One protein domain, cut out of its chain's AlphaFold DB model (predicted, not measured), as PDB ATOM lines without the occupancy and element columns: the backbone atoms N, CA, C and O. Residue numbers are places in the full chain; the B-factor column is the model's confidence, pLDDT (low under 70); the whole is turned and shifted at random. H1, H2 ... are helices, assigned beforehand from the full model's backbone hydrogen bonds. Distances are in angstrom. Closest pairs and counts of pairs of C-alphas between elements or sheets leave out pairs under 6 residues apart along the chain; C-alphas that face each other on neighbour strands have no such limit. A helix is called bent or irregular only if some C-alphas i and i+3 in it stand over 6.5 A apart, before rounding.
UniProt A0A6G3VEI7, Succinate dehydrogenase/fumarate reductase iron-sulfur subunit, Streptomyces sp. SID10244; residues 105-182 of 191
ATOM      1  N   SER A 105      41.897  27.749 -31.933       96.81
ATOM      2  CA  SER A 105      42.501  26.499 -31.435       96.81
ATOM      3  C   SER A 105      42.246  25.286 -32.334       96.81
ATOM      4  O   SER A 105      43.196  24.557 -32.625       96.81
ATOM      5  N   PHE A 106      41.035  25.156 -32.891       96.00
ATOM      6  CA  PHE A 106      40.675  24.152 -33.905       96.00
ATOM      7  C   PHE A 106      41.725  24.027 -35.020       96.00
ATOM      8  O   PHE A 106      42.125  22.930 -35.409       96.00
ATOM      9  N   ASN A 107      42.226  25.157 -35.527       97.31
ATOM     10  CA  ASN A 107      43.214  25.145 -36.600       97.31
ATOM     11  C   ASN A 107      44.559  24.583 -36.124       97.31
ATOM     12  O   ASN A 107      45.226  23.854 -36.851       97.31
ATOM     13  N   TYR A 108      44.972  24.900 -34.900       96.44
ATOM     14  CA  TYR A 108      46.212  24.363 -34.345       96.44
ATOM     15  C   TYR A 108      46.104  22.865 -34.059       96.44
ATOM     16  O   TYR A 108      47.079  22.140 -34.245       96.44
ATOM     17  N   GLU A 109      44.934  22.394 -33.637       96.12
ATOM     18  CA  GLU A 109      44.649  20.970 -33.456       96.12
ATOM     19  C   GLU A 109      44.744  20.218 -34.781       96.12
ATOM     20  O   GLU A 109      45.562  19.306 -34.898       96.12
ATOM     21  N   LYS A 110      44.035  20.684 -35.814       95.56
ATOM     22  CA  LYS A 110      44.104  20.094 -37.156       95.56
ATOM     23  C   LYS A 110      45.483  20.177 -37.797       95.56
ATOM     24  O   LYS A 110      45.891  19.248 -38.485       95.56
ATOM     25  N   ALA A 111      46.249  21.235 -37.535       95.44
ATOM     26  CA  ALA A 111      47.628  21.326 -38.008       95.44
ATOM     27  C   ALA A 111      48.522  20.213 -37.434       95.44
ATOM     28  O   ALA A 111      49.397  19.720 -38.144       95.44
ATOM     29  N   ARG A 112      48.316  19.824 -36.165       94.88
ATOM     30  CA  ARG A 112      49.110  18.782 -35.490       94.88
ATOM     31  C   ARG A 112      48.817  17.371 -35.997       94.88
ATOM     32  O   ARG A 112      49.681  16.512 -35.869       94.88
ATOM     33  N   GLU A 113      47.639  17.143 -36.572       93.69
ATOM     34  CA  GLU A 113      47.271  15.864 -37.191       93.69
ATOM     35  C   GLU A 113      48.037  15.616 -38.507       93.69
ATOM     36  O   GLU A 113      48.182  14.476 -38.938       93.69
ATOM     37  N   ILE A 114      48.566  16.666 -39.146       92.88
ATOM     38  CA  ILE A 114      49.265  16.553 -40.429       92.88
ATOM     39  C   ILE A 114      50.732  16.192 -40.199       92.88
ATOM     40  O   ILE A 114      51.503  16.975 -39.636       92.88
ATOM     41  N   GLN A 115      51.150  15.039 -40.728       93.12
ATOM     42  CA  GLN A 115      52.550  14.631 -40.716       93.12
ATOM     43  C   GLN A 115      53.436  15.691 -41.381       93.12
ATOM     44  O   GLN A 115      53.233  16.079 -42.535       93.12
ATOM     45  N   SER A 116      54.457  16.130 -40.645       92.44
ATOM     46  CA  SER A 116      55.450  17.090 -41.128       92.44
ATOM     47  C   SER A 116      56.282  16.541 -42.293       92.44
ATOM     48  O   SER A 116      56.210  15.364 -42.645       92.44
ATOM     49  N   PHE A 117      57.073  17.421 -42.908       92.75
ATOM     50  CA  PHE A 117      58.004  17.053 -43.969       92.75
ATOM     51  C   PHE A 117      58.877  15.857 -43.567       92.75
ATOM     52  O   PHE A 117      59.485  15.877 -42.495       92.75
ATOM     53  N   THR A 118      58.942  14.840 -44.428       93.50
ATOM     54  CA  THR A 118      59.733  13.624 -44.193       93.50
ATOM     55  C   THR A 118      60.777  13.472 -45.304       93.50
ATOM     56  O   THR A 118      60.396  13.138 -46.423       93.50
ATOM     57  N   PRO A 119      62.072  13.745 -45.049       92.44
ATOM     58  CA  PRO A 119      63.130  13.565 -46.044       92.44
ATOM     59  C   PRO A 119      63.440  12.077 -46.294       92.44
ATOM     60  O   PRO A 119      63.120  11.248 -45.443       92.44
ATOM     61  N   PRO A 120      64.117  11.722 -47.406       93.38
ATOM     62  CA  PRO A 120      64.603  10.363 -47.625       93.38
ATOM     63  C   PRO A 120      65.590   9.932 -46.535       93.38
ATOM     64  O   PRO A 120      66.414  10.733 -46.077       93.38
ATOM     65  N   ASP A 121      65.558   8.647 -46.185       93.44
ATOM     66  CA  ASP A 121      66.470   8.069 -45.200       93.44
ATOM     67  C   ASP A 121      67.940   8.291 -45.582       93.44
ATOM     68  O   ASP A 121      68.363   8.099 -46.724       93.44
ATOM     69  N   GLY A 122      68.743   8.700 -44.596       91.50
ATOM     70  CA  GLY A 122      70.180   8.927 -44.761       91.50
ATOM     71  C   GLY A 122      70.575  10.266 -45.396       91.50
ATOM     72  O   GLY A 122      71.769  10.566 -45.407       91.50
ATOM     73  N   LEU A 123      69.625  11.090 -45.862       91.44
ATOM     74  CA  LEU A 123      69.915  12.420 -46.412       91.44
ATOM     75  C   LEU A 123      70.336  13.402 -45.305       91.44
ATOM     76  O   LEU A 123      69.564  13.697 -44.389       91.44
ATOM     77  N   LYS A 124      71.552  13.957 -45.390       91.12
ATOM     78  CA  LYS A 124      72.087  14.875 -44.367       91.12
ATOM     79  C   LYS A 124      71.794  16.345 -44.678       91.12
ATOM     80  O   LYS A 124      71.555  16.753 -45.816       91.12
ATOM     81  N   ALA A 125      71.869  17.191 -43.648       85.25
ATOM     82  CA  ALA A 125      71.842  18.645 -43.818       85.25
ATOM     83  C   ALA A 125      72.934  19.101 -44.809       85.25
ATOM     84  O   ALA A 125      74.088  18.701 -44.696       85.25
ATOM     85  N   GLY A 126      72.563  19.926 -45.794       87.12
ATOM     86  CA  GLY A 126      73.459  20.372 -46.872       87.12
ATOM     87  C   GLY A 126      73.526  19.452 -48.103       87.12
ATOM     88  O   GLY A 126      74.026  19.874 -49.149       87.12
ATOM     89  N   GLU A 127      72.970  18.238 -48.041       92.12
ATOM     90  CA  GLU A 127      72.892  17.317 -49.190       92.12
ATOM     91  C   GLU A 127      71.617  17.502 -50.020       92.12
ATOM     92  O   GLU A 127      71.554  17.051 -51.160       92.12
ATOM     93  N   TYR A 128      70.635  18.242 -49.498       88.12
ATOM     94  CA  TYR A 128      69.430  18.644 -50.220       88.12
ATOM     95  C   TYR A 128      69.802  19.265 -51.577       88.12
ATOM     96  O   TYR A 128      70.576  20.226 -51.662       88.12
ATOM     97  N   ARG A 129      69.261  18.702 -52.659       89.00
ATOM     98  CA  ARG A 129      69.350  19.253 -54.015       89.00
ATOM     99  C   ARG A 129      67.932  19.418 -54.539       89.00
ATOM    100  O   ARG A 129      67.159  18.470 -54.524       89.00
ATOM    101  N   MET A 130      67.599  20.622 -54.988       89.25
ATOM    102  CA  MET A 130      66.298  20.947 -55.572       89.25
ATOM    103  C   MET A 130      66.517  21.747 -56.847       89.25
ATOM    104  O   MET A 130      67.393  22.615 -56.892       89.25
ATOM    105  N   LYS A 131      65.730  21.465 -57.884       92.25
ATOM    106  CA  LYS A 131      65.717  22.296 -59.087       92.25
ATOM    107  C   LYS A 131      64.787  23.483 -58.855       92.25
ATOM    108  O   LYS A 131      63.840  23.412 -58.075       92.25
ATOM    109  N   GLN A 132      65.013  24.569 -59.591       93.94
ATOM    110  CA  GLN A 132      64.162  25.761 -59.512       93.94
ATOM    111  C   GLN A 132      62.679  25.441 -59.770       93.94
ATOM    112  O   GLN A 132      61.808  25.988 -59.099       93.94
ATOM    113  N   VAL A 133      62.401  24.518 -60.697       93.38
ATOM    114  CA  VAL A 133      61.039  24.059 -61.007       93.38
ATOM    115  C   VAL A 133      60.338  23.437 -59.792       93.38
ATOM    116  O   VAL A 133      59.148  23.670 -59.596       93.38
ATOM    117  N   ASP A 134      61.068  22.727 -58.928       90.75
ATOM    118  CA  ASP A 134      60.499  22.088 -57.736       90.75
ATOM    119  C   ASP A 134      60.134  23.131 -56.666       90.75
ATOM    120  O   ASP A 134      59.100  23.039 -55.999       90.75
ATOM    121  N   VAL A 135      60.958  24.178 -56.542       90.00
ATOM    122  CA  VAL A 135      60.681  25.324 -55.662       90.00
ATOM    123  C   VAL A 135      59.448  26.086 -56.150       90.00
ATOM    124  O   VAL A 135      58.572  26.416 -55.353       90.00
ATOM    125  N   GLN A 136      59.359  26.340 -57.458       91.94
ATOM    126  CA  GLN A 136      58.253  27.086 -58.063       91.94
ATOM    127  C   GLN A 136      56.924  26.336 -57.963       91.94
ATOM    128  O   GLN A 136      55.903  26.951 -57.664       91.94
ATOM    129  N   ARG A 137      56.934  25.009 -58.140       90.38
ATOM    130  CA  ARG A 137      55.730  24.168 -58.077       90.38
ATOM    131  C   ARG A 137      54.957  24.324 -56.763       90.38
ATOM    132  O   ARG A 137      53.735  24.405 -56.785       90.38
ATOM    133  N   SER A 138      55.657  24.375 -55.629       90.44
ATOM    134  CA  SER A 138      55.025  24.460 -54.302       90.44
ATOM    135  C   SER A 138      54.823  25.901 -53.809       90.44
ATOM    136  O   SER A 138      54.200  26.122 -52.770       90.44
ATOM    137  N   GLN A 139      55.331  26.897 -54.546       90.94
ATOM    138  CA  GLN A 139      55.449  28.277 -54.078       90.94
ATOM    139  C   GLN A 139      54.105  28.915 -53.715       90.94
ATOM    140  O   GLN A 139      54.026  29.600 -52.699       90.94
ATOM    141  N   GLU A 140      53.054  28.698 -54.510       91.31
ATOM    142  CA  GLU A 140      51.739  29.299 -54.239       91.31
ATOM    143  C   GLU A 140      51.133  28.793 -52.923       91.31
ATOM    144  O   GLU A 140      50.602  29.585 -52.146       91.31
ATOM    145  N   PHE A 141      51.297  27.506 -52.607       92.38
ATOM    146  CA  PHE A 141      50.772  26.904 -51.375       92.38
ATOM    147  C   PHE A 141      51.493  27.417 -50.118       92.38
ATOM    148  O   PHE A 141      50.872  27.584 -49.066       92.38
ATOM    149  N   ARG A 142      52.778  27.781 -50.247       90.62
ATOM    150  CA  ARG A 142      53.602  28.368 -49.170       90.62
ATOM    151  C   ARG A 142      53.267  29.823 -48.849       90.62
ATOM    152  O   ARG A 142      53.754  30.354 -47.857       90.62
ATOM    153  N   LYS A 143      52.454  30.497 -49.673       93.88
ATOM    154  CA  LYS A 143      52.039  31.890 -49.422       93.88
ATOM    155  C   LYS A 143      50.937  32.005 -48.372       93.88
ATOM    156  O   LYS A 143      50.575  33.124 -48.010       93.88
ATOM    157  N   CYS A 144      50.376  30.888 -47.905       96.56
ATOM    158  CA  CYS A 144      49.371  30.913 -46.856       96.56
ATOM    159  C   CYS A 144      49.943  31.542 -45.574       96.56
ATOM    160  O   CYS A 144      50.965  31.102 -45.063       96.56
ATOM    161  N   ILE A 145      49.254  32.554 -45.046       97.31
ATOM    162  CA  ILE A 145      49.653  33.284 -43.829       97.31
ATOM    163  C   ILE A 145      48.835  32.884 -42.599       97.31
ATOM    164  O   ILE A 145      48.816  33.612 -41.613       97.31
ATOM    165  N   GLU A 146      48.074  31.793 -42.704       97.31
ATOM    166  CA  GLU A 146      47.220  31.286 -41.622       97.31
ATOM    167  C   GLU A 146      46.239  32.332 -41.070       97.31
ATOM    168  O   GLU A 146      45.940  32.375 -39.885       97.31
ATOM    169  N   CYS A 147      45.689  33.178 -41.948       98.00
ATOM    170  CA  CYS A 147      44.662  34.144 -41.554       98.00
ATOM    171  C   CYS A 147      43.309  33.500 -41.227       98.00
ATOM    172  O   CYS A 147      42.413  34.181 -40.745       98.00
ATOM    173  N   PHE A 148      43.132  32.223 -41.569       98.31
ATOM    174  CA  PHE A 148      41.914  31.433 -41.373       98.31
ATOM    175  C   PHE A 148      40.620  31.993 -41.987       98.31
ATOM    176  O   PHE A 148      39.575  31.380 -41.835       98.31
ATOM    177  N   LEU A 149      40.676  33.042 -42.813       98.31
ATOM    178  CA  LEU A 149      39.500  33.549 -43.542       98.31
ATOM    179  C   LEU A 149      38.878  32.502 -44.481       98.31
ATOM    180  O   LEU A 149      37.671  32.495 -44.696       98.31
ATOM    181  N   CYS A 150      39.688  31.591 -45.033       97.88
ATOM    182  CA  CYS A 150      39.178  30.473 -45.832       97.88
ATOM    183  C   CYS A 150      38.385  29.466 -44.989       97.88
ATOM    184  O   CYS A 150      37.394  28.932 -45.474       97.88
ATOM    185  N   GLN A 151      38.802  29.241 -43.740       97.75
ATOM    186  CA  GLN A 151      38.051  28.435 -42.781       97.75
ATOM    187  C   GLN A 151      36.763  29.160 -42.404       97.75
ATOM    188  O   GLN A 151      35.699  28.559 -42.450       97.75
ATOM    189  N   ASP A 152      36.852  30.475 -42.172       97.81
ATOM    190  CA  ASP A 152      35.708  31.305 -41.801       97.81
ATOM    191  C   ASP A 152      34.605  31.379 -42.876       97.81
ATOM    192  O   ASP A 152      33.411  31.488 -42.593       97.81
ATOM    193  N   THR A 153      35.016  31.293 -44.142       96.81
ATOM    194  CA  THR A 153      34.114  31.268 -45.304       96.81
ATOM    195  C   THR A 153      33.476  29.890 -45.519       96.81
ATOM    196  O   THR A 153      32.448  29.775 -46.187       96.81
ATOM    197  N   CYS A 154      34.101  28.817 -45.034       96.94
ATOM    198  CA  CYS A 154      33.711  27.458 -45.384       96.94
ATOM    199  C   CYS A 154      32.498  27.007 -44.564       96.94
ATOM    200  O   CYS A 154      32.647  26.646 -43.404       96.94
ATOM    201  N   HIS A 155      31.316  26.949 -45.186       95.06
ATOM    202  CA  HIS A 155      30.076  26.501 -44.531       95.06
ATOM    203  C   HIS A 155      30.200  25.122 -43.855       95.06
ATOM    204  O   HIS A 155      29.648  24.919 -42.783       95.06
ATOM    205  N   VAL A 156      30.992  24.195 -44.412       96.12
ATOM    206  CA  VAL A 156      31.228  22.863 -43.814       96.12
ATOM    207  C   VAL A 156      31.951  22.948 -42.465       96.12
ATOM    208  O   VAL A 156      31.733  22.099 -41.614       96.12
ATOM    209  N   VAL A 157      32.802  23.957 -42.257       95.56
ATOM    210  CA  VAL A 157      33.475  24.191 -40.965       95.56
ATOM    211  C   VAL A 157      32.643  25.117 -40.081       95.56
ATOM    212  O   VAL A 157      32.580  24.916 -38.875       95.56
ATOM    213  N   ARG A 158      32.015  26.135 -40.675       94.12
ATOM    214  CA  ARG A 158      31.272  27.198 -39.987       94.12
ATOM    215  C   ARG A 158      29.945  26.737 -39.399       94.12
ATOM    216  O   ARG A 158      29.633  27.110 -38.277       94.12
ATOM    217  N   ASP A 159      29.166  25.984 -40.169       93.81
ATOM    218  CA  ASP A 159      27.753  25.717 -39.876       93.81
ATOM    219  C   ASP A 159      27.490  24.252 -39.473       93.81
ATOM    220  O   ASP A 159      26.376  23.916 -39.079       93.81
ATOM    221  N   HIS A 160      28.508  23.387 -39.550       93.44
ATOM    222  CA  HIS A 160      28.409  21.950 -39.281       93.44
ATOM    223  C   HIS A 160      29.503  21.493 -38.310       93.44
ATOM    224  O   HIS A 160      30.551  20.979 -38.715       93.44
ATOM    225  N   GLU A 161      29.269  21.684 -37.014       90.88
ATOM    226  CA  GLU A 161      30.234  21.337 -35.962       90.88
ATOM    227  C   GLU A 161      30.602  19.844 -35.990       90.88
ATOM    228  O   GLU A 161      31.759  19.475 -35.792       90.88
ATOM    229  N   GLU A 162      29.640  18.985 -36.335       93.38
ATOM    230  CA  GLU A 162      29.815  17.541 -36.486       93.38
ATOM    231  C   GLU A 162      30.871  17.164 -37.536       93.38
ATOM    232  O   GLU A 162      31.512  16.114 -37.434       93.38
ATOM    233  N   ASN A 163      31.107  18.031 -38.525       93.50
ATOM    234  CA  ASN A 163      32.082  17.777 -39.576       93.50
ATOM    235  C   ASN A 163      33.507  18.119 -39.147       93.50
ATOM    236  O   ASN A 163      34.443  17.554 -39.711       93.50
ATOM    237  N   LYS A 164      33.712  18.982 -38.142       91.12
ATOM    238  CA  LYS A 164      35.058  19.414 -37.720       91.12
ATOM    239  C   LYS A 164      35.947  18.256 -37.271       91.12
ATOM    240  O   LYS A 164      37.165  18.338 -37.416       91.12
ATOM    241  N   GLN A 165      35.364  17.155 -36.792       90.31
ATOM    242  CA  GLN A 165      36.122  15.947 -36.467       90.31
ATOM    243  C   GLN A 165      36.829  15.369 -37.703       90.31
ATOM    244  O   GLN A 165      38.024  15.082 -37.639       90.31
ATOM    245  N   ASN A 166      36.116  15.249 -38.826       92.06
ATOM    246  CA  ASN A 166      36.578  14.541 -40.027       92.06
ATOM    247  C   ASN A 166      37.020  15.477 -41.163       92.06
ATOM    248  O   ASN A 166      37.617  15.031 -42.139       92.06
ATOM    249  N   PHE A 167      36.733  16.775 -41.059       94.69
ATOM    250  CA  PHE A 167      37.034  17.769 -42.077       94.69
ATOM    251  C   PHE A 167      37.884  18.897 -41.498       94.69
ATOM    252  O   PHE A 167      37.413  19.754 -40.754       94.69
ATOM    253  N   ALA A 168      39.159  18.919 -41.885       94.75
ATOM    254  CA  ALA A 168      40.097  19.941 -41.435       94.75
ATOM    255  C   ALA A 168      39.833  21.313 -42.095       94.75
ATOM    256  O   ALA A 168      40.098  22.357 -41.502       94.75
ATOM    257  N   GLY A 169      39.303  21.331 -43.321       96.25
ATOM    258  CA  GLY A 169      38.997  22.554 -44.060       96.25
ATOM    259  C   GLY A 169      40.104  23.060 -44.999       96.25
ATOM    260  O   GLY A 169      41.198  22.489 -45.081       96.25
ATOM    261  N   PRO A 170      39.829  24.133 -45.766       96.94
ATOM    262  CA  PRO A 170      40.637  24.541 -46.920       96.94
ATOM    263  C   PRO A 170      42.093  24.900 -46.601       96.94
ATOM    264  O   PRO A 170      42.976  24.653 -47.424       96.94
ATOM    265  N   ARG A 171      42.386  25.445 -45.412       96.19
ATOM    266  CA  ARG A 171      43.769  25.771 -45.010       96.19
ATOM    267  C   ARG A 171      44.668  24.537 -45.050       96.19
ATOM    268  O   ARG A 171      45.820  24.635 -45.479       96.19
ATOM    269  N   PHE A 172      44.157  23.404 -44.585       95.56
ATOM    270  CA  PHE A 172      44.945  22.188 -44.416       95.56
ATOM    271  C   PHE A 172      45.067  21.395 -45.706       95.56
ATOM    272  O   PHE A 172      46.127  20.827 -45.944       95.56
ATOM    273  N   LEU A 173      44.090  21.497 -46.610       94.00
ATOM    274  CA  LEU A 173      44.266  21.042 -47.990       94.00
ATOM    275  C   LEU A 173      45.490  21.708 -48.644       94.00
ATOM    276  O   LEU A 173      46.306  21.032 -49.264       94.00
ATOM    277  N   MET A 174      45.667  23.023 -48.458       95.31
ATOM    278  CA  MET A 174      46.847  23.730 -48.976       95.31
ATOM    279  C   MET A 174      48.145  23.267 -48.309       95.31
ATOM    280  O   MET A 174      49.172  23.196 -48.975       95.31
ATOM    281  N   ARG A 175      48.107  22.918 -47.014       94.94
ATOM    282  CA  ARG A 175      49.277  22.365 -46.314       94.94
ATOM    283  C   ARG A 175      49.668  20.992 -46.861       94.94
ATOM    284  O   ARG A 175      50.848  20.747 -47.070       94.94
ATOM    285  N   VAL A 176      48.697  20.114 -47.097       93.62
ATOM    286  CA  VAL A 176      48.950  18.784 -47.667       93.62
ATOM    287  C   VAL A 176      49.498  18.910 -49.088       93.62
ATOM    288  O   VAL A 176      50.511  18.295 -49.395       93.62
ATOM    289  N   ALA A 177      48.911  19.778 -49.920       92.94
ATOM    290  CA  ALA A 177      49.416  20.043 -51.268       92.94
ATOM    291  C   ALA A 177      50.853  20.599 -51.266       92.94
ATOM    292  O   ALA A 177      51.668  20.215 -52.099       92.94
ATOM    293  N   GLU A 178      51.192  21.477 -50.318       93.06
ATOM    294  CA  GLU A 178      52.558  21.988 -50.149       93.06
ATOM    295  C   GLU A 178      53.577  20.863 -49.894       93.06
ATOM    296  O   GLU A 178      54.667  20.889 -50.471       93.06
ATOM    297  N   LEU A 179      53.221  19.904 -49.031       93.31
ATOM    298  CA  LEU A 179      54.064  18.767 -48.658       93.31
ATOM    299  C   LEU A 179      54.175  17.748 -49.798       93.31
ATOM    300  O   LEU A 179      55.284  17.382 -50.169       93.31
ATOM    301  N   ASP A 180      53.055  17.363 -50.414       91.81
ATOM    302  CA  ASP A 180      53.010  16.412 -51.539       91.81
ATOM    303  C   ASP A 180      53.804  16.905 -52.762       91.81
ATOM    304  O   ASP A 180      54.434  16.138 -53.487       91.81
ATOM    305  N   MET A 181      53.833  18.222 -52.984       91.62
ATOM    306  CA  MET A 181      54.619  18.816 -54.066       91.62
ATOM    307  C   MET A 181      56.097  19.021 -53.723       91.62
ATOM    308  O   MET A 181      56.859  19.452 -54.595       91.62
ATOM    309  N   HIS A 182      56.524  18.752 -52.487       91.06
ATOM    310  CA  HIS A 182      57.919  18.881 -52.099       91.06
ATOM    311  C   HIS A 182      58.724  17.688 -52.657       91.06
ATOM    312  O   HIS A 182      58.471  16.549 -52.278       91.06
TER     313      HIS A 182
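What this domain is: This is residues 105 to 182 of the 191 residues of the protein "Succinate dehydrogenase/fumarate reductase iron-sulfur subunit" of Streptomyces sp. SID10244 (UniProt A0A6G3VEI7). The printed part is a loose, elongated loop of chain with its last and longest helix, H5, laid through its middle: H1 and the link after it make one long side, H2 and H3 with their link make the other, H4 is at one end, and residues 121 to 127 stick out at the far end. H5 enters from the H4 end and runs back between the two sides, touching H2 and H3 and near H1. There are 78 residues with five short helices, H1, H2, H3, H4 and H5 in that order along the chain, and no named strand. The class is all helix, but the helices hold 37 of the 78 printed residues, under half. The whole is loose, with a radius of gyration of the C-alphas of 15.3 A, and only just elongated, spanning 46 by 24 by 16 A.

How they stand to each other: H1, residues 105 to 113, touches no helix. It is close to but not clearly touching H5, residues 170 to 180; the closest C-alphas of the two are those of Ala 111 and Phe 172, 7.0 A apart. H1 and H5 run the same way at a shallow tilt of 23 degrees. H2, residues 132 to 139, only just touches H5, with 3 pairs of C-alphas within 8 A. Their closest C-alphas are those of Ser 138 and Glu 178, 5.4 A apart. H2 and H5 run opposite ways at a shallow tilt of 19 degrees. H3, residues 149 to 153, touches H5, and the closest C-alphas are those of Cys 150 and Pro 170, 6.2 A apart. H3 and H4, residues 155 to 158, touch only at the corner by their link, and only just, with 3 pairs of C-alphas within 8 A; the closest are those of Asp 152 and Arg 158, 6.3 A apart. Among the pairs that are apart are H1 and H2, H2 and H3, and H4 and H5, though the two of each pair follow each other in the chain. In H1, H3 and H5 every O i to N i+4 pair is within hydrogen-bond range, in H2 3 of 4 are, and H4 is too short for such a pair.

Where its parts are: H1 runs from Ser 105, with its C-alpha at (42.501, 26.499, -31.435), to Glu 113, 13.0 A from first to last C-alpha. H2 runs from Gln 132, with its C-alpha at (64.162, 25.761, -59.512), to Gln 139, over 10.6 A. H3, from Leu 149 to Thr 153, measures 6.1 A, and H4, from His 155 to Arg 158, measures 4.8 A. H5 begins at Pro 170 and ends at Asp 180, with C-alpha 180 at (53.010, 16.412, -51.539), and its first and last C-alphas are 15.5 A apart. No helix is bent or irregular.

The domain as a whole: The two C-alphas farthest apart are those of Glu 127 and Asp 159, at 46.8 A. The centre of H5 is the nearest of the helix centres to the mean of the C-alphas, at 3.1 A, and that of H4 is the farthest, at 18.3 A. The links from H1 to H2, with 18 residues, and from H4 to H5, with 11, are long. The link from H2 to H3, with 9 residues, is short, and that from H3 to H4, with 1 residue, is tight. Within the first link, residues 121 to 127 stand free. The printed part has no cut between residues 105 and 182. The mean pLDDT of the printed part is 93.6, and no printed residue is under 70.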